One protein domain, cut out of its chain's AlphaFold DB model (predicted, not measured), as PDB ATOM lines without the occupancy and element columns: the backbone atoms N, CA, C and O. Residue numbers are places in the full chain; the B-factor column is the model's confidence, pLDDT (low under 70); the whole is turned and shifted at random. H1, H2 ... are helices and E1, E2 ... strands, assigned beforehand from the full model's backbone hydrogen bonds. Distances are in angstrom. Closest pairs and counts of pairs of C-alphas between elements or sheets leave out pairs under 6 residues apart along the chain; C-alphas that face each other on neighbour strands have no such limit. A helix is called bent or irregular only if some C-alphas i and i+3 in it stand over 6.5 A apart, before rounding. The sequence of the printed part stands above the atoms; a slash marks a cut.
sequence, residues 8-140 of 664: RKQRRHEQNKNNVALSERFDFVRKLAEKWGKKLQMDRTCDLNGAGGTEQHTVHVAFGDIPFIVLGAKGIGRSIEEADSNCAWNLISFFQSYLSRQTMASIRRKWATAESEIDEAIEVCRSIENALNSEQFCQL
ATOM      1  N   ARG A   8     244.434 208.351 181.697       56.47
ATOM      2  CA  ARG A   8     243.031 207.901 181.568       56.47
ATOM      3  C   ARG A   8     242.751 207.239 180.212       56.47
ATOM      4  O   ARG A   8     242.097 206.203 180.191       56.47
ATOM      5  N   LYS A   9     243.273 207.783 179.105       58.78
ATOM      6  CA  LYS A   9     243.172 207.174 177.765       58.78
ATOM      7  C   LYS A   9     243.894 205.827 177.701       58.78
ATOM      8  O   LYS A   9     243.309 204.868 177.218       58.78
ATOM      9  N   GLN A  10     245.108 205.728 178.244       62.22
ATOM     10  CA  GLN A  10     245.855 204.469 178.295       62.22
ATOM     11  C   GLN A  10     245.167 203.425 179.186       62.22
ATOM     12  O   GLN A  10     245.043 202.280 178.767       62.22
ATOM     13  N   ARG A  11     244.640 203.820 180.358       64.75
ATOM     14  CA  ARG A  11     243.792 202.944 181.186       64.75
ATOM     15  C   ARG A  11     242.589 202.438 180.391       64.75
ATOM     16  O   ARG A  11     242.430 201.234 180.302       64.75
ATOM     17  N   ARG A  12     241.809 203.315 179.746       63.66
ATOM     18  CA  ARG A  12     240.661 202.905 178.910       63.66
ATOM     19  C   ARG A  12     241.062 201.992 177.745       63.66
ATOM     20  O   ARG A  12     240.343 201.056 177.434       63.66
ATOM     21  N   HIS A  13     242.227 202.209 177.138       67.12
ATOM     22  CA  HIS A  13     242.753 201.327 176.095       67.12
ATOM     23  C   HIS A  13     243.139 199.938 176.641       67.12
ATOM     24  O   HIS A  13     242.714 198.935 176.079       67.12
ATOM     25  N   GLU A  14     243.868 199.857 177.763       63.22
ATOM     26  CA  GLU A  14     244.177 198.583 178.445       63.22
ATOM     27  C   GLU A  14     242.895 197.876 178.939       63.22
ATOM     28  O   GLU A  14     242.771 196.662 178.807       63.22
ATOM     29  N   GLN A  15     241.913 198.636 179.436       65.06
ATOM     30  CA  GLN A  15     240.605 198.145 179.885       65.06
ATOM     31  C   GLN A  15     239.743 197.594 178.738       65.06
ATOM     32  O   GLN A  15     238.993 196.652 178.971       65.06
ATOM     33  N   ASN A  16     239.842 198.140 177.523       63.62
ATOM     34  CA  ASN A  16     239.079 197.655 176.367       63.62
ATOM     35  C   ASN A  16     239.791 196.517 175.615       63.62
ATOM     36  O   ASN A  16     239.146 195.774 174.887       63.62
ATOM     37  N   LYS A  17     241.114 196.370 175.766       67.50
ATOM     38  CA  LYS A  17     241.915 195.401 174.996       67.50
ATOM     39  C   LYS A  17     241.770 193.946 175.460       67.50
ATOM     40  O   LYS A  17     242.014 193.041 174.671       67.50
ATOM     41  N   ASN A  18     241.409 193.722 176.724       66.75
ATOM     42  CA  ASN A  18     241.479 192.395 177.349       66.75
ATOM     43  C   ASN A  18     240.115 191.685 177.495       66.75
ATOM     44  O   ASN A  18     240.090 190.596 178.050       66.75
ATOM     45  N   ASN A  19     238.998 192.282 177.054       69.12
ATOM     46  CA  ASN A  19     237.620 191.754 177.166       69.12
ATOM     47  C   ASN A  19     237.119 191.318 178.569       69.12
ATOM     48  O   ASN A  19     236.000 190.835 178.678       69.12
ATOM     49  N   VAL A  20     237.880 191.551 179.642       74.31
ATOM     50  CA  VAL A  20     237.457 191.302 181.036       74.31
ATOM     51  C   VAL A  20     236.371 192.299 181.448       74.31
ATOM     52  O   VAL A  20     236.589 193.513 181.329       74.31
ATOM     53  N   ALA A  21     235.242 191.822 181.969       80.31
ATOM     54  CA  ALA A  21     234.111 192.645 182.397       80.31
ATOM     55  C   ALA A  21     234.467 193.571 183.579       80.31
ATOM     56  O   ALA A  21     235.461 193.371 184.278       80.31
ATOM     57  N   LEU A  22     233.673 194.623 183.822       80.56
ATOM     58  CA  LEU A  22     233.938 195.557 184.931       80.56
ATOM     59  C   LEU A  22     233.796 194.888 186.310       80.56
ATOM     60  O   LEU A  22     234.591 195.174 187.203       80.56
ATOM     61  N   SER A  23     232.839 193.968 186.452       77.06
ATOM     62  CA  SER A  23     232.587 193.162 187.653       77.06
ATOM     63  C   SER A  23     233.749 192.215 187.985       77.06
ATOM     64  O   SER A  23     234.282 192.267 189.091       77.06
ATOM     65  N   GLU A  24     234.223 191.439 187.005       78.81
ATOM     66  CA  GLU A  24     235.334 190.470 187.136       78.81
ATOM     67  C   GLU A  24     236.647 191.103 187.634       78.81
ATOM     68  O   GLU A  24     237.514 190.446 188.217       78.81
ATOM     69  N   ARG A  25     236.819 192.412 187.421       85.50
ATOM     70  CA  ARG A  25     237.977 193.169 187.924       85.50
ATOM     71  C   ARG A  25     237.902 193.404 189.419       85.50
ATOM     72  O   ARG A  25     238.938 193.436 190.080       85.50
ATOM     73  N   PHE A  26     236.698 193.567 189.959       89.62
ATOM     74  CA  PHE A  26     236.507 193.680 191.396       89.62
ATOM     75  C   PHE A  26     236.671 192.326 192.102       89.62
ATOM     76  O   PHE A  26     237.081 192.277 193.260       89.62
ATOM     77  N   ASP A  27     236.495 191.214 191.387       89.19
ATOM     78  CA  ASP A  27     236.733 189.872 191.932       89.19
ATOM     79  C   ASP A  27     238.201 189.623 192.281       89.19
ATOM     80  O   ASP A  27     238.483 188.870 193.209       89.19
ATOM     81  N   PHE A  28     239.143 190.338 191.653       89.81
ATOM     82  CA  PHE A  28     240.531 190.388 192.126       89.81
ATOM     83  C   PHE A  28     240.624 190.929 193.565       89.81
ATOM     84  O   PHE A  28     241.365 190.377 194.371       89.81
ATOM     85  N   VAL A  29     239.861 191.973 193.914       89.19
ATOM     86  CA  VAL A  29     239.845 192.561 195.269       89.19
ATOM     87  C   VAL A  29     239.260 191.568 196.273       89.19
ATOM     88  O   VAL A  29     239.832 191.379 197.347       89.19
ATOM     89  N   ARG A  30     238.162 190.892 195.902       91.00
ATOM     90  CA  ARG A  30     237.525 189.849 196.725       91.00
ATOM     91  C   ARG A  30     238.466 188.666 196.972       91.00
ATOM     92  O   ARG A  30     238.715 188.315 198.120       91.00
ATOM     93  N   LYS A  31     239.061 188.122 195.908       91.31
ATOM     94  CA  LYS A  31     239.966 186.964 195.959       91.31
ATOM     95  C   LYS A  31     241.286 187.260 196.675       91.31
ATOM     96  O   LYS A  31     241.822 186.392 197.358       91.31
ATOM     97  N   LEU A  32     241.791 188.494 196.565       90.12
ATOM     98  CA  LEU A  32     242.947 188.959 197.336       90.12
ATOM     99  C   LEU A  32     242.628 189.013 198.840       90.12
ATOM    100  O   LEU A  32     243.453 188.584 199.638       90.12
ATOM    101  N   ALA A  33     241.443 189.500 199.228       89.88
ATOM    102  CA  ALA A  33     241.008 189.516 200.629       89.88
ATOM    103  C   ALA A  33     240.877 188.097 201.203       89.88
ATOM    104  O   ALA A  33     241.419 187.802 202.268       89.88
ATOM    105  N   GLU A  34     240.195 187.224 200.457       91.19
ATOM    106  CA  GLU A  34     239.938 185.824 200.796       91.19
ATOM    107  C   GLU A  34     241.241 185.043 201.011       91.19
ATOM    108  O   GLU A  34     241.492 184.566 202.117       91.19
ATOM    109  N   LYS A  35     242.119 184.981 200.000       91.75
ATOM    110  CA  LYS A  35     243.390 184.243 200.096       91.75
ATOM    111  C   LYS A  35     244.392 184.858 201.096       91.75
ATOM    112  O   LYS A  35     245.265 184.150 201.598       91.75
ATOM    113  N   TRP A  36     244.302 186.159 201.391       90.50
ATOM    114  CA  TRP A  36     245.095 186.795 202.457       90.50
ATOM    115  C   TRP A  36     244.503 186.540 203.856       90.50
ATOM    116  O   TRP A  36     245.208 186.676 204.853       90.50
ATOM    117  N   GLY A  37     243.230 186.150 203.963       88.62
ATOM    118  CA  GLY A  37     242.551 185.992 205.250       88.62
ATOM    119  C   GLY A  37     242.287 187.327 205.953       88.62
ATOM    120  O   GLY A  37     242.262 187.385 207.184       88.62
ATOM    121  N   LYS A  38     242.114 188.420 205.194       83.50
ATOM    122  CA  LYS A  38     241.774 189.744 205.739       83.50
ATOM    123  C   LYS A  38     240.353 190.134 205.391       83.50
ATOM    124  O   LYS A  38     239.939 190.072 204.238       83.50
ATOM    125  N   LYS A  39     239.625 190.613 206.400       84.19
ATOM    126  CA  LYS A  39     238.286 191.171 206.237       84.19
ATOM    127  C   LYS A  39     238.322 192.327 205.236       84.19
ATOM    128  O   LYS A  39     239.059 193.295 205.427       84.19
ATOM    129  N   LEU A  40     237.525 192.206 204.179       87.94
ATOM    130  CA  LEU A  40     237.309 193.263 203.199       87.94
ATOM    131  C   LEU A  40     236.213 194.194 203.717       87.94
ATOM    132  O   LEU A  40     235.043 193.819 203.772       87.94
ATOM    133  N   GLN A  41     236.595 195.408 204.090       82.94
ATOM    134  CA  GLN A  41     235.663 196.489 204.376       82.94
ATOM    135  C   GLN A  41     235.393 197.270 203.091       82.94
ATOM    136  O   GLN A  41     236.316 197.555 202.322       82.94
ATOM    137  N   MET A  42     234.130 197.620 202.867       86.12
ATOM    138  CA  MET A  42     233.699 198.382 201.703       86.12
ATOM    139  C   MET A  42     232.705 199.458 202.111       86.12
ATOM    140  O   MET A  42     231.725 199.161 202.788       86.12
ATOM    141  N   ASP A  43     232.932 200.672 201.626       82.25
ATOM    142  CA  ASP A  43     231.970 201.769 201.678       82.25
ATOM    143  C   ASP A  43     231.690 202.269 200.254       82.25
ATOM    144  O   ASP A  43     232.597 202.338 199.413       82.25
ATOM    145  N   ARG A  44     230.424 202.580 199.969       86.50
ATOM    146  CA  ARG A  44     229.962 203.065 198.666       86.50
ATOM    147  C   ARG A  44     229.075 204.286 198.862       86.50
ATOM    148  O   ARG A  44     228.014 204.200 199.467       86.50
ATOM    149  N   THR A  45     229.486 205.399 198.272       85.50
ATOM    150  CA  THR A  45     228.753 206.668 198.291       85.50
ATOM    151  C   THR A  45     228.356 207.071 196.873       85.50
ATOM    152  O   THR A  45     229.088 206.817 195.912       85.50
ATOM    153  N   CYS A  46     227.186 207.694 196.731       84.50
ATOM    154  CA  CYS A  46     226.734 208.309 195.487       84.50
ATOM    155  C   CYS A  46     226.573 209.813 195.703       84.50
ATOM    156  O   CYS A  46     225.945 210.226 196.678       84.50
ATOM    157  N   ASP A  47     227.130 210.612 194.798       80.44
ATOM    158  CA  ASP A  47     226.865 212.043 194.704       80.44
ATOM    159  C   ASP A  47     226.039 212.314 193.440       80.44
ATOM    160  O   ASP A  47     226.520 212.163 192.312       80.44
ATOM    161  N   LEU A  48     224.778 212.700 193.644       70.19
ATOM    162  CA  LEU A  48     223.829 213.013 192.574       70.19
ATOM    163  C   LEU A  48     224.158 214.344 191.871       70.19
ATOM    164  O   LEU A  48     223.713 214.559 190.747       70.19
ATOM    165  N   ASN A  49     224.971 215.209 192.491       64.75
ATOM    166  CA  ASN A  49     225.377 216.520 191.972       64.75
ATOM    167  C   ASN A  49     226.886 216.577 191.653       64.75
ATOM    168  O   ASN A  49     227.524 217.629 191.762       64.75
ATOM    169  N   GLY A  50     227.455 215.440 191.235       58.91
ATOM    170  CA  GLY A  50     228.870 215.290 190.898       58.91
ATOM    171  C   GLY A  50     229.391 216.280 189.844       58.91
ATOM    172  O   GLY A  50     228.645 216.903 189.082       58.91
ATOM    173  N   ALA A  51     230.718 216.429 189.785       49.16
ATOM    174  CA  ALA A  51     231.385 217.494 189.030       49.16
ATOM    175  C   ALA A  51     231.044 217.478 187.523       49.16
ATOM    176  O   ALA A  51     231.595 216.686 186.754       49.16
ATOM    177  N   GLY A  52     230.182 218.413 187.106       57.62
ATOM    178  CA  GLY A  52     229.654 218.516 185.741       57.62
ATOM    179  C   GLY A  52     228.170 218.158 185.588       57.62
ATOM    180  O   GLY A  52     227.717 218.050 184.453       57.62
ATOM    181  N   GLY A  53     227.423 217.977 186.685       58.81
ATOM    182  CA  GLY A  53     225.983 217.691 186.653       58.81
ATOM    183  C   GLY A  53     225.653 216.241 186.290       58.81
ATOM    184  O   GLY A  53     224.606 215.973 185.710       58.81
ATOM    185  N   THR A  54     226.565 215.309 186.578       67.00
ATOM    186  CA  THR A  54     226.386 213.873 186.317       67.00
ATOM    187  C   THR A  54     226.591 213.078 187.595       67.00
ATOM    188  O   THR A  54     227.568 213.334 188.302       67.00
ATOM    189  N   GLU A  55     225.738 212.078 187.818       77.44
ATOM    190  CA  GLU A  55     225.848 211.121 188.921       77.44
ATOM    191  C   GLU A  55     227.263 210.526 189.026       77.44
ATOM    192  O   GLU A  55     227.908 210.185 188.024       77.44
ATOM    193  N   GLN A  56     227.772 210.455 190.257       85.38
ATOM    194  CA  GLN A  56     229.144 210.059 190.536       85.38
ATOM    195  C   GLN A  56     229.201 209.090 191.719       85.38
ATOM    196  O   GLN A  56     229.050 209.474 192.879       85.38
ATOM    197  N   HIS A  57     229.521 207.830 191.430       86.81
ATOM    198  CA  HIS A  57     229.723 206.809 192.453       86.81
ATOM    199  C   HIS A  57     231.177 206.793 192.915       86.81
ATOM    200  O   HIS A  57     232.123 206.886 192.123       86.81
ATOM    201  N   THR A  58     231.354 206.633 194.218       81.38
ATOM    202  CA  THR A  58     232.642 206.526 194.887       81.38
ATOM    203  C   THR A  58     232.663 205.261 195.732       81.38
ATOM    204  O   THR A  58     231.718 204.975 196.458       81.38
ATOM    205  N   VAL A  59     233.760 204.510 195.651       83.00
ATOM    206  CA  VAL A  59     233.944 203.255 196.385       83.00
ATOM    207  C   VAL A  59     235.255 203.317 197.148       83.00
ATOM    208  O   VAL A  59     236.303 203.615 196.573       83.00
ATOM    209  N   HIS A  60     235.201 203.015 198.436       77.25
ATOM    210  CA  HIS A  60     236.358 202.846 199.300       77.25
ATOM    211  C   HIS A  60     236.469 201.371 199.687       77.25
ATOM    212  O   HIS A  60     235.487 200.771 200.120       77.25
ATOM    213  N   VAL A  61     237.658 200.785 199.529       80.88
ATOM    214  CA  VAL A  61     237.966 199.434 200.022       80.88
ATOM    215  C   VAL A  61     239.124 199.490 201.003       80.88
ATOM    216  O   VAL A  61     240.088 200.229 200.783       80.88
ATOM    217  N   ALA A  62     239.043 198.686 202.056       78.69
ATOM    218  CA  ALA A  62     240.093 198.520 203.050       78.69
ATOM    219  C   ALA A  62     240.196 197.051 203.482       78.69
ATOM    220  O   ALA A  62     239.198 196.336 203.519       78.69
ATOM    221  N   PHE A  63     241.407 196.607 203.812       81.56
ATOM    222  CA  PHE A  63     241.694 195.257 204.294       81.56
ATOM    223  C   PHE A  63     242.133 195.326 205.760       81.56
ATOM    224  O   PHE A  63     243.080 196.050 206.078       81.56
ATOM    225  N   GLY A  64     241.463 194.574 206.636       72.00
ATOM    226  CA  GLY A  64     241.695 194.568 208.087       72.00
ATOM    227  C   GLY A  64     240.429 194.875 208.891       72.00
ATOM    228  O   GLY A  64     239.333 194.959 208.336       72.00
ATOM    229  N   ASP A  65     240.575 195.059 210.201       61.81
ATOM    230  CA  ASP A  65     239.506 195.513 211.103       61.81
ATOM    231  C   ASP A  65     239.670 197.004 211.427       61.81
ATOM    232  O   ASP A  65     240.724 197.579 211.191       61.81
ATOM    233  N   ILE A  66     238.643 197.665 211.966       47.09
ATOM    234  CA  ILE A  66     238.804 199.004 212.561       47.09
ATOM    235  C   ILE A  66     239.316 198.785 213.995       47.09
ATOM    236  O   ILE A  66     238.685 198.009 214.712       47.09
ATOM    237  N   PRO A  67     240.431 199.406 214.440       49.66
ATOM    238  CA  PRO A  67     241.135 200.564 213.859       49.66
ATOM    239  C   PRO A  67     242.348 200.253 212.946       49.66
ATOM    240  O   PRO A  67     243.078 201.167 212.570       49.66
ATOM    241  N   PHE A  68     242.597 198.993 212.588       58.56
ATOM    242  CA  PHE A  68     243.815 198.521 211.913       58.56
ATOM    243  C   PHE A  68     243.623 198.236 210.407       58.56
ATOM    244  O   PHE A  68     243.573 197.083 209.971       58.56
ATOM    245  N   ILE A  69     243.575 199.294 209.590       60.66
ATOM    246  CA  ILE A  69     243.604 199.168 208.121       60.66
ATOM    247  C   ILE A  69     245.036 198.867 207.654       60.66
ATOM    248  O   ILE A  69     245.947 199.660 207.874       60.66
ATOM    249  N   VAL A  70     245.221 197.737 206.968       64.25
ATOM    250  CA  VAL A  70     246.529 197.262 206.478       64.25
ATOM    251  C   VAL A  70     246.822 197.752 205.055       64.25
ATOM    252  O   VAL A  70     247.958 198.071 204.710       64.25
ATOM    253  N   LEU A  71     245.788 197.821 204.214       75.44
ATOM    254  CA  LEU A  71     245.852 198.291 202.828       75.44
ATOM    255  C   LEU A  71     244.482 198.860 202.433       75.44
ATOM    256  O   LEU A  71     243.461 198.425 202.964       75.44
ATOM    257  N   GLY A  72     244.430 199.801 201.488       78.50
ATOM    258  CA  GLY A  72     243.162 200.343 200.996       78.50
ATOM    259  C   GLY A  72     243.281 201.095 199.671       78.50
ATOM    260  O   GLY A  72     244.375 201.466 199.244       78.50
ATOM    261  N   ALA A  73     242.145 201.303 199.004       75.25
ATOM    262  CA  ALA A  73     242.061 202.016 197.731       75.25
ATOM    263  C   ALA A  73     240.728 202.768 197.575       75.25
ATOM    264  O   ALA A  73     239.713 202.409 198.172       75.25
ATOM    265  N   LYS A  74     240.741 203.811 196.734       79.31
ATOM    266  CA  LYS A  74     239.555 204.583 196.332       79.31
ATOM    267  C   LYS A  74     239.302 204.440 194.832       79.31
ATOM    268  O   LYS A  74     240.202 204.689 194.022       79.31
ATOM    269  N   GLY A  75     238.076 204.092 194.463       81.38
ATOM    270  CA  GLY A  75     237.533 204.121 193.108       81.38
ATOM    271  C   GLY A  75     236.492 205.224 192.944       81.38
ATOM    272  O   GLY A  75     235.835 205.618 193.902       81.38
ATOM    273  N   ILE A  76     236.374 205.751 191.724       82.00
ATOM    274  CA  ILE A  76     235.384 206.763 191.336       82.00
ATOM    275  C   ILE A  76     234.943 206.443 189.904       82.00
ATOM    276  O   ILE A  76     235.806 206.188 189.057       82.00
ATOM    277  N   GLY A  77     233.641 206.470 189.623       85.06
ATOM    278  CA  GLY A  77     233.061 206.154 188.313       85.06
ATOM    279  C   GLY A  77     231.678 206.775 188.104       85.06
ATOM    280  O   GLY A  77     231.107 207.352 189.026       85.06
ATOM    281  N   ARG A  78     231.160 206.673 186.876       84.62
ATOM    282  CA  ARG A  78     229.798 207.091 186.488       84.62
ATOM    283  C   ARG A  78     228.743 206.002 186.690       84.62
ATOM    284  O   ARG A  78     227.563 206.293 186.616       84.62
ATOM    285  N   SER A  79     229.175 204.767 186.928       87.38
ATOM    286  CA  SER A  79     228.354 203.683 187.468       87.38
ATOM    287  C   SER A  79     229.082 203.048 188.652       87.38
ATOM    288  O   SER A  79     230.284 203.282 188.854       87.38
ATOM    289  N   ILE A  80     228.372 202.222 189.420       84.69
ATOM    290  CA  ILE A  80     228.963 201.443 190.513       84.69
ATOM    291  C   ILE A  80     230.046 200.495 189.969       84.69
ATOM    292  O   ILE A  80     231.127 200.437 190.554       84.69
ATOM    293  N   GLU A  81     229.844 199.836 188.819       87.31
ATOM    294  CA  GLU A  81     230.864 198.941 188.251       87.31
ATOM    295  C   GLU A  81     232.086 199.704 187.714       87.31
ATOM    296  O   GLU A  81     233.212 199.212 187.831       87.31
ATOM    297  N   GLU A  82     231.922 200.917 187.157       85.56
ATOM    298  CA  GLU A  82     233.077 201.752 186.781       85.56
ATOM    299  C   GLU A  82     233.865 202.174 188.034       85.56
ATOM    300  O   GLU A  82     235.101 202.169 188.015       85.56
ATOM    301  N   ALA A  83     233.179 202.495 189.137       84.94
ATOM    302  CA  ALA A  83     233.814 202.860 190.400       84.94
ATOM    303  C   ALA A  83     234.557 201.670 191.038       84.94
ATOM    304  O   ALA A  83     235.735 201.820 191.377       84.94
ATOM    305  N   ASP A  84     233.934 200.490 191.109       88.94
ATOM    306  CA  ASP A  84     234.537 199.236 191.582       88.94
ATOM    307  C   ASP A  84     235.767 198.851 190.724       88.94
ATOM    308  O   ASP A  84     236.873 198.688 191.252       88.94
ATOM    309  N   SER A  85     235.638 198.814 189.388       88.00
ATOM    310  CA  SER A  85     236.754 198.542 188.457       88.00
ATOM    311  C   SER A  85     237.904 199.551 188.615       88.00
ATOM    312  O   SER A  85     239.084 199.182 188.592       88.00
ATOM    313  N   ASN A  86     237.598 200.841 188.800       84.12
ATOM    314  CA  ASN A  86     238.619 201.866 189.034       84.12
ATOM    315  C   ASN A  86     239.280 201.737 190.417       84.12
ATOM    316  O   ASN A  86     240.468 202.050 190.542       84.12
ATOM    317  N   CYS A  87     238.552 201.252 191.427       85.12
ATOM    318  CA  CYS A  87     239.098 200.932 192.743       85.12
ATOM    319  C   CYS A  87     240.131 199.803 192.639       85.12
ATOM    320  O   CYS A  87     241.294 199.982 193.012       85.12
ATOM    321  N   ALA A  88     239.742 198.690 192.011       87.69
ATOM    322  CA  ALA A  88     240.604 197.535 191.786       87.69
ATOM    323  C   ALA A  88     241.861 197.896 190.967       87.69
ATOM    324  O   ALA A  88     242.969 197.470 191.295       87.69
ATOM    325  N   TRP A  89     241.740 198.771 189.958       84.25
ATOM    326  CA  TRP A  89     242.898 199.270 189.202       84.25
ATOM    327  C   TRP A  89     243.865 200.111 190.050       84.25
ATOM    328  O   TRP A  89     245.088 200.049 189.875       84.25
ATOM    329  N   ASN A  90     243.338 200.942 190.952       79.94
ATOM    330  CA  ASN A  90     244.164 201.740 191.855       79.94
ATOM    331  C   ASN A  90     244.868 200.845 192.890       79.94
ATOM    332  O   ASN A  90     246.054 201.061 193.134       79.94
ATOM    333  N   LEU A  91     244.207 199.788 193.378       83.06
ATOM    334  CA  LEU A  91     244.823 198.759 194.220       83.06
ATOM    335  C   LEU A  91     245.944 198.004 193.481       83.06
ATOM    336  O   LEU A  91     247.071 197.959 193.961       83.06
ATOM    337  N   ILE A  92     245.705 197.510 192.259       83.75
ATOM    338  CA  ILE A  92     246.750 196.883 191.419       83.75
ATOM    339  C   ILE A  92     247.927 197.837 191.168       83.75
ATOM    340  O   ILE A  92     249.069 197.408 191.002       83.75
ATOM    341  N   SER A  93     247.684 199.150 191.150       77.00
ATOM    342  CA  SER A  93     248.751 200.129 190.935       77.00
ATOM    343  C   SER A  93     249.753 200.216 192.091       77.00
ATOM    344  O   SER A  93     250.890 200.603 191.836       77.00
ATOM    345  N   PHE A  94     249.383 199.808 193.308       79.19
ATOM    346  CA  PHE A  94     250.294 199.707 194.454       79.19
ATOM    347  C   PHE A  94     251.367 198.621 194.246       79.19
ATOM    348  O   PHE A  94     252.552 198.865 194.464       79.19
ATOM    349  N   PHE A  95     250.982 197.455 193.719       81.12
ATOM    350  CA  PHE A  95     251.885 196.312 193.522       81.12
ATOM    351  C   PHE A  95     252.965 196.523 192.442       81.12
ATOM    352  O   PHE A  95     253.912 195.741 192.363       81.12
ATOM    353  N   GLN A  96     252.882 197.599 191.646       76.38
ATOM    354  CA  GLN A  96     253.834 197.915 190.565       76.38
ATOM    355  C   GLN A  96     255.296 198.039 191.021       76.38
ATOM    356  O   GLN A  96     256.196 197.834 190.206       76.38
ATOM    357  N   SER A  97     255.531 198.392 192.289       66.25
ATOM    358  CA  SER A  97     256.876 198.545 192.862       66.25
ATOM    359  C   SER A  97     257.438 197.260 193.481       66.25
ATOM    360  O   SER A  97     258.623 197.226 193.809       66.25
ATOM    361  N   TYR A  98     256.612 196.219 193.638       76.75
ATOM    362  CA  TYR A  98     256.934 195.009 194.405       76.75
ATOM    363  C   TYR A  98     256.908 193.734 193.551       76.75
ATOM    364  O   TYR A  98     257.743 192.854 193.740       76.75
ATOM    365  N   LEU A  99     255.993 193.652 192.578       80.81
ATOM    366  CA  LEU A  99     255.859 192.507 191.674       80.81
ATOM    367  C   LEU A  99     256.658 192.692 190.378       80.81
ATOM    368  O   LEU A  99     256.941 193.811 189.939       80.81
ATOM    369  N   SER A 100     257.004 191.580 189.724       80.69
ATOM    370  CA  SER A 100     257.733 191.626 188.454       80.69
ATOM    371  C   SER A 100     256.887 192.253 187.333       80.69
ATOM    372  O   SER A 100     255.653 192.222 187.354       80.69
ATOM    373  N   ARG A 101     257.536 192.783 186.282       76.75
ATOM    374  CA  ARG A 101     256.815 193.283 185.092       76.75
ATOM    375  C   ARG A 101     255.974 192.190 184.418       76.75
ATOM    376  O   ARG A 101     254.941 192.513 183.839       76.75
ATOM    377  N   GLN A 102     256.404 190.929 184.495       81.12
ATOM    378  CA  GLN A 102     255.698 189.777 183.931       81.12
ATOM    379  C   GLN A 102     254.455 189.443 184.768       81.12
ATOM    380  O   GLN A 102     253.356 189.415 184.214       81.12
ATOM    381  N   THR A 103     254.607 189.328 186.091       83.19
ATOM    382  CA  THR A 103     253.520 189.145 187.071       83.19
ATOM    383  C   THR A 103     252.455 190.234 186.893       83.19
ATOM    384  O   THR A 103     251.290 189.947 186.623       83.19
ATOM    385  N   MET A 104     252.868 191.508 186.897       86.56
ATOM    386  CA  MET A 104     251.982 192.661 186.692       86.56
ATOM    387  C   MET A 104     251.249 192.642 185.341       86.56
ATOM    388  O   MET A 104     250.077 193.014 185.269       86.56
ATOM    389  N   ALA A 105     251.919 192.228 184.259       83.00
ATOM    390  CA  ALA A 105     251.304 192.101 182.937       83.00
ATOM    391  C   ALA A 105     250.362 190.888 182.831       83.00
ATOM    392  O   ALA A 105     249.455 190.883 181.998       83.00
ATOM    393  N   SER A 106     250.557 189.860 183.658       86.94
ATOM    394  CA  SER A 106     249.643 188.725 183.756       86.94
ATOM    395  C   SER A 106     248.388 189.088 184.551       86.94
ATOM    396  O   SER A 106     247.288 188.960 184.017       86.94
ATOM    397  N   ILE A 107     248.537 189.687 185.741       86.62
ATOM    398  CA  ILE A 107     247.413 190.161 186.573       86.62
ATOM    399  C   ILE A 107     246.505 191.114 185.781       86.62
ATOM    400  O   ILE A 107     245.291 190.952 185.793       86.62
ATOM    401  N   ARG A 108     247.051 192.067 185.010       86.06
ATOM    402  CA  ARG A 108     246.220 192.985 184.195       86.06
ATOM    403  C   ARG A 108     245.477 192.326 183.027       86.06
ATOM    404  O   ARG A 108     244.536 192.928 182.507       86.06
ATOM    405  N   ARG A 109     245.912 191.142 182.583       84.00
ATOM    406  CA  ARG A 109     245.239 190.352 181.535       84.00
ATOM    407  C   ARG A 109     244.192 189.408 182.122       84.00
ATOM    408  O   ARG A 109     243.097 189.343 181.587       84.00
ATOM    409  N   LYS A 110     244.529 188.721 183.215       86.25
ATOM    410  CA  LYS A 110     243.754 187.624 183.817       86.25
ATOM    411  C   LYS A 110     242.861 188.037 185.003       86.25
ATOM    412  O   LYS A 110     241.878 187.361 185.293       86.25
ATOM    413  N   TRP A 111     243.199 189.112 185.715       88.88
ATOM    414  CA  TRP A 111     242.515 189.582 186.931       88.88
ATOM    415  C   TRP A 111     242.278 188.467 187.959       88.88
ATOM    416  O   TRP A 111     243.247 187.866 188.413       88.88
ATOM    417  N   ALA A 112     241.029 188.164 188.326       83.00
ATOM    418  CA  ALA A 112     240.689 187.133 189.310       83.00
ATOM    419  C   ALA A 112     241.109 185.700 188.899       83.00
ATOM    420  O   ALA A 112     241.188 184.809 189.748       83.00
ATOM    421  N   THR A 113     241.419 185.476 187.616       86.00
ATOM    422  CA  THR A 113     241.942 184.196 187.096       86.00
ATOM    423  C   THR A 113     243.476 184.086 187.161       86.00
ATOM    424  O   THR A 113     244.044 183.063 186.789       86.00
ATOM    425  N   ALA A 114     244.174 185.119 187.649       85.38
ATOM    426  CA  ALA A 114     245.632 185.156 187.799       85.38
ATOM    427  C   ALA A 114     246.102 184.444 189.085       85.38
ATOM    428  O   ALA A 114     246.733 185.066 189.932       85.38
ATOM    429  N   GLU A 115     245.705 183.188 189.314       85.81
ATOM    430  CA  GLU A 115     245.781 182.588 190.658       85.81
ATOM    431  C   GLU A 115     247.183 182.555 191.270       85.81
ATOM    432  O   GLU A 115     247.326 182.950 192.426       85.81
ATOM    433  N   SER A 116     248.188 182.138 190.495       84.62
ATOM    434  CA  SER A 116     249.587 182.081 190.926       84.62
ATOM    435  C   SER A 116     250.202 183.472 191.080       84.62
ATOM    436  O   SER A 116     250.985 183.716 191.993       84.62
ATOM    437  N   GLU A 117     249.817 184.418 190.224       89.69
ATOM    438  CA  GLU A 117     250.302 185.796 190.301       89.69
ATOM    439  C   GLU A 117     249.627 186.593 191.440       89.69
ATOM    440  O   GLU A 117     250.206 187.539 191.976       89.69
ATOM    441  N   ILE A 118     248.418 186.190 191.851       88.12
ATOM    442  CA  ILE A 118     247.749 186.653 193.074       88.12
ATOM    443  C   ILE A 118     248.494 186.141 194.314       88.12
ATOM    444  O   ILE A 118     248.632 186.902 195.268       88.12
ATOM    445  N   ASP A 119     249.037 184.919 194.302       87.81
ATOM    446  CA  ASP A 119     249.844 184.401 195.419       87.81
ATOM    447  C   ASP A 119     251.138 185.212 195.624       87.81
ATOM    448  O   ASP A 119     251.461 185.567 196.759       87.81
ATOM    449  N   GLU A 120     251.807 185.651 194.549       84.94
ATOM    450  CA  GLU A 120     252.905 186.630 194.654       84.94
ATOM    451  C   GLU A 120     252.445 187.962 195.287       84.94
ATOM    452  O   GLU A 120     253.165 188.552 196.097       84.94
ATOM    453  N   ALA A 121     251.246 188.452 194.943       86.56
ATOM    454  CA  ALA A 121     250.685 189.669 195.535       86.56
ATOM    455  C   ALA A 121     250.360 189.492 197.031       86.56
ATOM    456  O   ALA A 121     250.550 190.420 197.818       86.56
ATOM    457  N   ILE A 122     249.930 188.297 197.440       89.19
ATOM    458  CA  ILE A 122     249.648 187.966 198.841       89.19
ATOM    459  C   ILE A 122     250.930 187.918 199.668       89.19
ATOM    460  O   ILE A 122     250.915 188.368 200.807       89.19
ATOM    461  N   GLU A 123     252.058 187.477 199.111       85.31
ATOM    462  CA  GLU A 123     253.347 187.569 199.809       85.31
ATOM    463  C   GLU A 123     253.765 189.024 200.086       85.31
ATOM    464  O   GLU A 123     254.321 189.318 201.150       85.31
ATOM    465  N   VAL A 124     253.431 189.959 199.184       82.56
ATOM    466  CA  VAL A 124     253.569 191.409 199.434       82.56
ATOM    467  C   VAL A 124     252.646 191.851 200.567       82.56
ATOM    468  O   VAL A 124     253.097 192.528 201.489       82.56
ATOM    469  N   CYS A 125     251.389 191.415 200.561       84.25
ATOM    470  CA  CYS A 125     250.426 191.686 201.628       84.25
ATOM    471  C   CYS A 125     250.842 191.119 203.005       84.25
ATOM    472  O   CYS A 125     250.751 191.823 204.010       84.25
ATOM    473  N   ARG A 126     251.382 189.897 203.063       84.69
ATOM    474  CA  ARG A 126     251.934 189.278 204.283       84.69
ATOM    475  C   ARG A 126     253.182 190.003 204.778       84.69
ATOM    476  O   ARG A 126     253.343 190.207 205.976       84.69
ATOM    477  N   SER A 127     254.044 190.459 203.870       77.12
ATOM    478  CA  SER A 127     255.223 191.251 204.244       77.12
ATOM    479  C   SER A 127     254.844 192.649 204.759       77.12
ATOM    480  O   SER A 127     255.491 193.142 205.680       77.12
ATOM    481  N   ILE A 128     253.771 193.264 204.235       74.88
ATOM    482  CA  ILE A 128     253.166 194.487 204.803       74.88
ATOM    483  C   ILE A 128     252.700 194.217 206.232       74.88
ATOM    484  O   ILE A 128     253.074 194.941 207.148       74.88
ATOM    485  N   GLU A 129     251.913 193.164 206.428       75.81
ATOM    486  CA  GLU A 129     251.381 192.785 207.734       75.81
ATOM    487  C   GLU A 129     252.484 192.519 208.769       75.81
ATOM    488  O   GLU A 129     252.427 193.051 209.878       75.81
ATOM    489  N   ASN A 130     253.531 191.782 208.393       74.31
ATOM    490  CA  ASN A 130     254.685 191.538 209.256       74.31
ATOM    491  C   ASN A 130     255.417 192.842 209.615       74.31
ATOM    492  O   ASN A 130     255.769 193.040 210.776       74.31
ATOM    493  N   ALA A 131     255.586 193.768 208.663       67.69
ATOM    494  CA  ALA A 131     256.169 195.082 208.938       67.69
ATOM    495  C   ALA A 131     255.297 195.912 209.900       67.69
ATOM    496  O   ALA A 131     255.826 196.491 210.849       67.69
ATOM    497  N   LEU A 132     253.966 195.911 209.736       66.12
ATOM    498  CA  LEU A 132     253.027 196.564 210.664       66.12
ATOM    499  C   LEU A 132     252.994 195.919 212.061       66.12
ATOM    500  O   LEU A 132     252.570 196.559 213.026       66.12
ATOM    501  N   ASN A 133     253.401 194.656 212.180       68.31
ATOM    502  CA  ASN A 133     253.463 193.916 213.442       68.31
ATOM    503  C   ASN A 133     254.859 193.915 214.083       68.31
ATOM    504  O   ASN A 133     255.001 193.443 215.210       68.31
ATOM    505  N   SER A 134     255.865 194.489 213.416       66.25
ATOM    506  CA  SER A 134     257.195 194.698 213.990       66.25
ATOM    507  C   SER A 134     257.138 195.579 215.242       66.25
ATOM    508  O   SER A 134     256.300 196.476 215.357       66.25
ATOM    509  N   GLU A 135     258.063 195.360 216.175       55.12
ATOM    510  CA  GLU A 135     258.159 196.146 217.410       55.12
ATOM    511  C   GLU A 135     258.334 197.648 217.121       55.12
ATOM    512  O   GLU A 135     257.667 198.484 217.732       55.12
ATOM    513  N   GLN A 136     259.134 197.987 216.106       52.75
ATOM    514  CA  GLN A 136     259.333 199.359 215.627       52.75
ATOM    515  C   GLN A 136     258.028 200.006 215.137       52.75
ATOM    516  O   GLN A 136     257.759 201.163 215.452       52.75
ATOM    517  N   PHE A 137     257.175 199.271 214.413       55.75
ATOM    518  CA  PHE A 137     255.878 199.801 213.993       55.75
ATOM    519  C   PHE A 137     254.870 199.838 215.153       55.75
ATOM    520  O   PHE A 137     254.075 200.770 215.261       55.75
ATOM    521  N   CYS A 138     254.926 198.880 216.080       55.12
ATOM    522  CA  CYS A 138     254.128 198.900 217.308       55.12
ATOM    523  C   CYS A 138     254.421 200.128 218.188       55.12
ATOM    524  O   CYS A 138     253.499 200.653 218.808       55.12
ATOM    525  N   GLN A 139     255.645 200.659 218.165       49.00
ATOM    526  CA  GLN A 139     255.994 201.909 218.849       49.00
ATOM    527  C   GLN A 139     255.344 203.170 218.248       49.00
ATOM    528  O   GLN A 139     255.270 204.172 218.961       49.00
ATOM    529  N   LEU A 140     254.854 203.116 217.000       44.50
ATOM    530  CA  LEU A 140     254.038 204.162 216.361       44.50
ATOM    531  C   LEU A 140     252.533 203.989 216.652       44.50
ATOM    532  O   LEU A 140     251.786 204.965 216.606       44.50
TER     533      LEU A 140
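AT A GLANCE: This is residues 8 to 140 of the 664 residues of the protein "PAP-associated domain-containing protein" of Haemonchus contortus (UniProt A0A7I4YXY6). A twisted three-stranded sheet, E1, E2 and E3, has helices over one face and its other face bare: H3 packs on E3, and H2 reaches the sheet with its later residues. H4 lies farther out across H2, H5 runs from H4 to one end of E3, and residues 133 to 139, with H6, stick out there. The printed part has 133 residues with six named helices and three named strands, in the order H1 H2 E1 E2 E3 H3 H4 H5 H6; the sheet's order is E1 E2 E3, antiparallel, and the class is mixed. It is compact, with a radius of gyration of the C-alphas of 15.7 A and spans of 49 by 33 by 22 A.

IN THESE COORDINATES: E1 is residues 40 to 47, E2 residues 56 to 65 and E3 residues 68 to 77, 23.1, 27.2 and 27.0 A long; E3 bends by 63 degrees at residue 71. H3, residues 80 to 97, is 28.2 A long, H2, residues 22 to 36, 22.5 A, and H5, residues 115 to 133, 26.6 A. H1 is residues 8 to 17, from C-alpha 8 at (243.031, 207.901, 181.568); H4 is residues 101 to 113; H6 is residues 135 to 138, ending with C-alpha 138 at (254.128, 198.900, 217.308). H3 is only just irregular, with C-alphas 94 and 97 6.9 A apart, and H4 is irregular, with C-alphas 109 and 112 9.6 A apart.

HOW THE PARTS SIT: The strands form a meander, each the antiparallel neighbour of the one before, in two hairpins; N 43 and O 60 are 3.0 A apart and N 61 and O 73 2.9 A, within hydrogen-bond range. With H2, H3 and H5 on one face, the sheet makes two layers. H3 is over E3, slantwise at 53 degrees on the local plane; the closest C-alphas are Gly 75 and Cys 87, 3.6 A. H2, the hub, touches H3 at a steep tilt of 51 degrees, closest at C-alphas Leu 22 and Ser 85, 5.4 A. H2 touches H4, about perpendicular at 79 degrees, closest at C-alphas Phe 28 and Ala 112, 4.3 A, and H5 at C-alphas Trp 36 and Ile 122, 5.9 A. H1 and H4 are near each other. Every O i to N i+4 pair is within hydrogen-bond range in H1 and H5, but 8 of 11 in H2, 10 of 14 in H3 and 6 of 9 in H4; H6 is too short for one.

THE WHOLE: The C-alphas farthest apart, Gly 53 and Glu 135, are 49.5 A apart. The printed part has no cut and no long link. The mean pLDDT of the printed part is 77.4, with residues 8 to 19, 49 to 54, 65 to 70, 97 and 131 to 140 under 70.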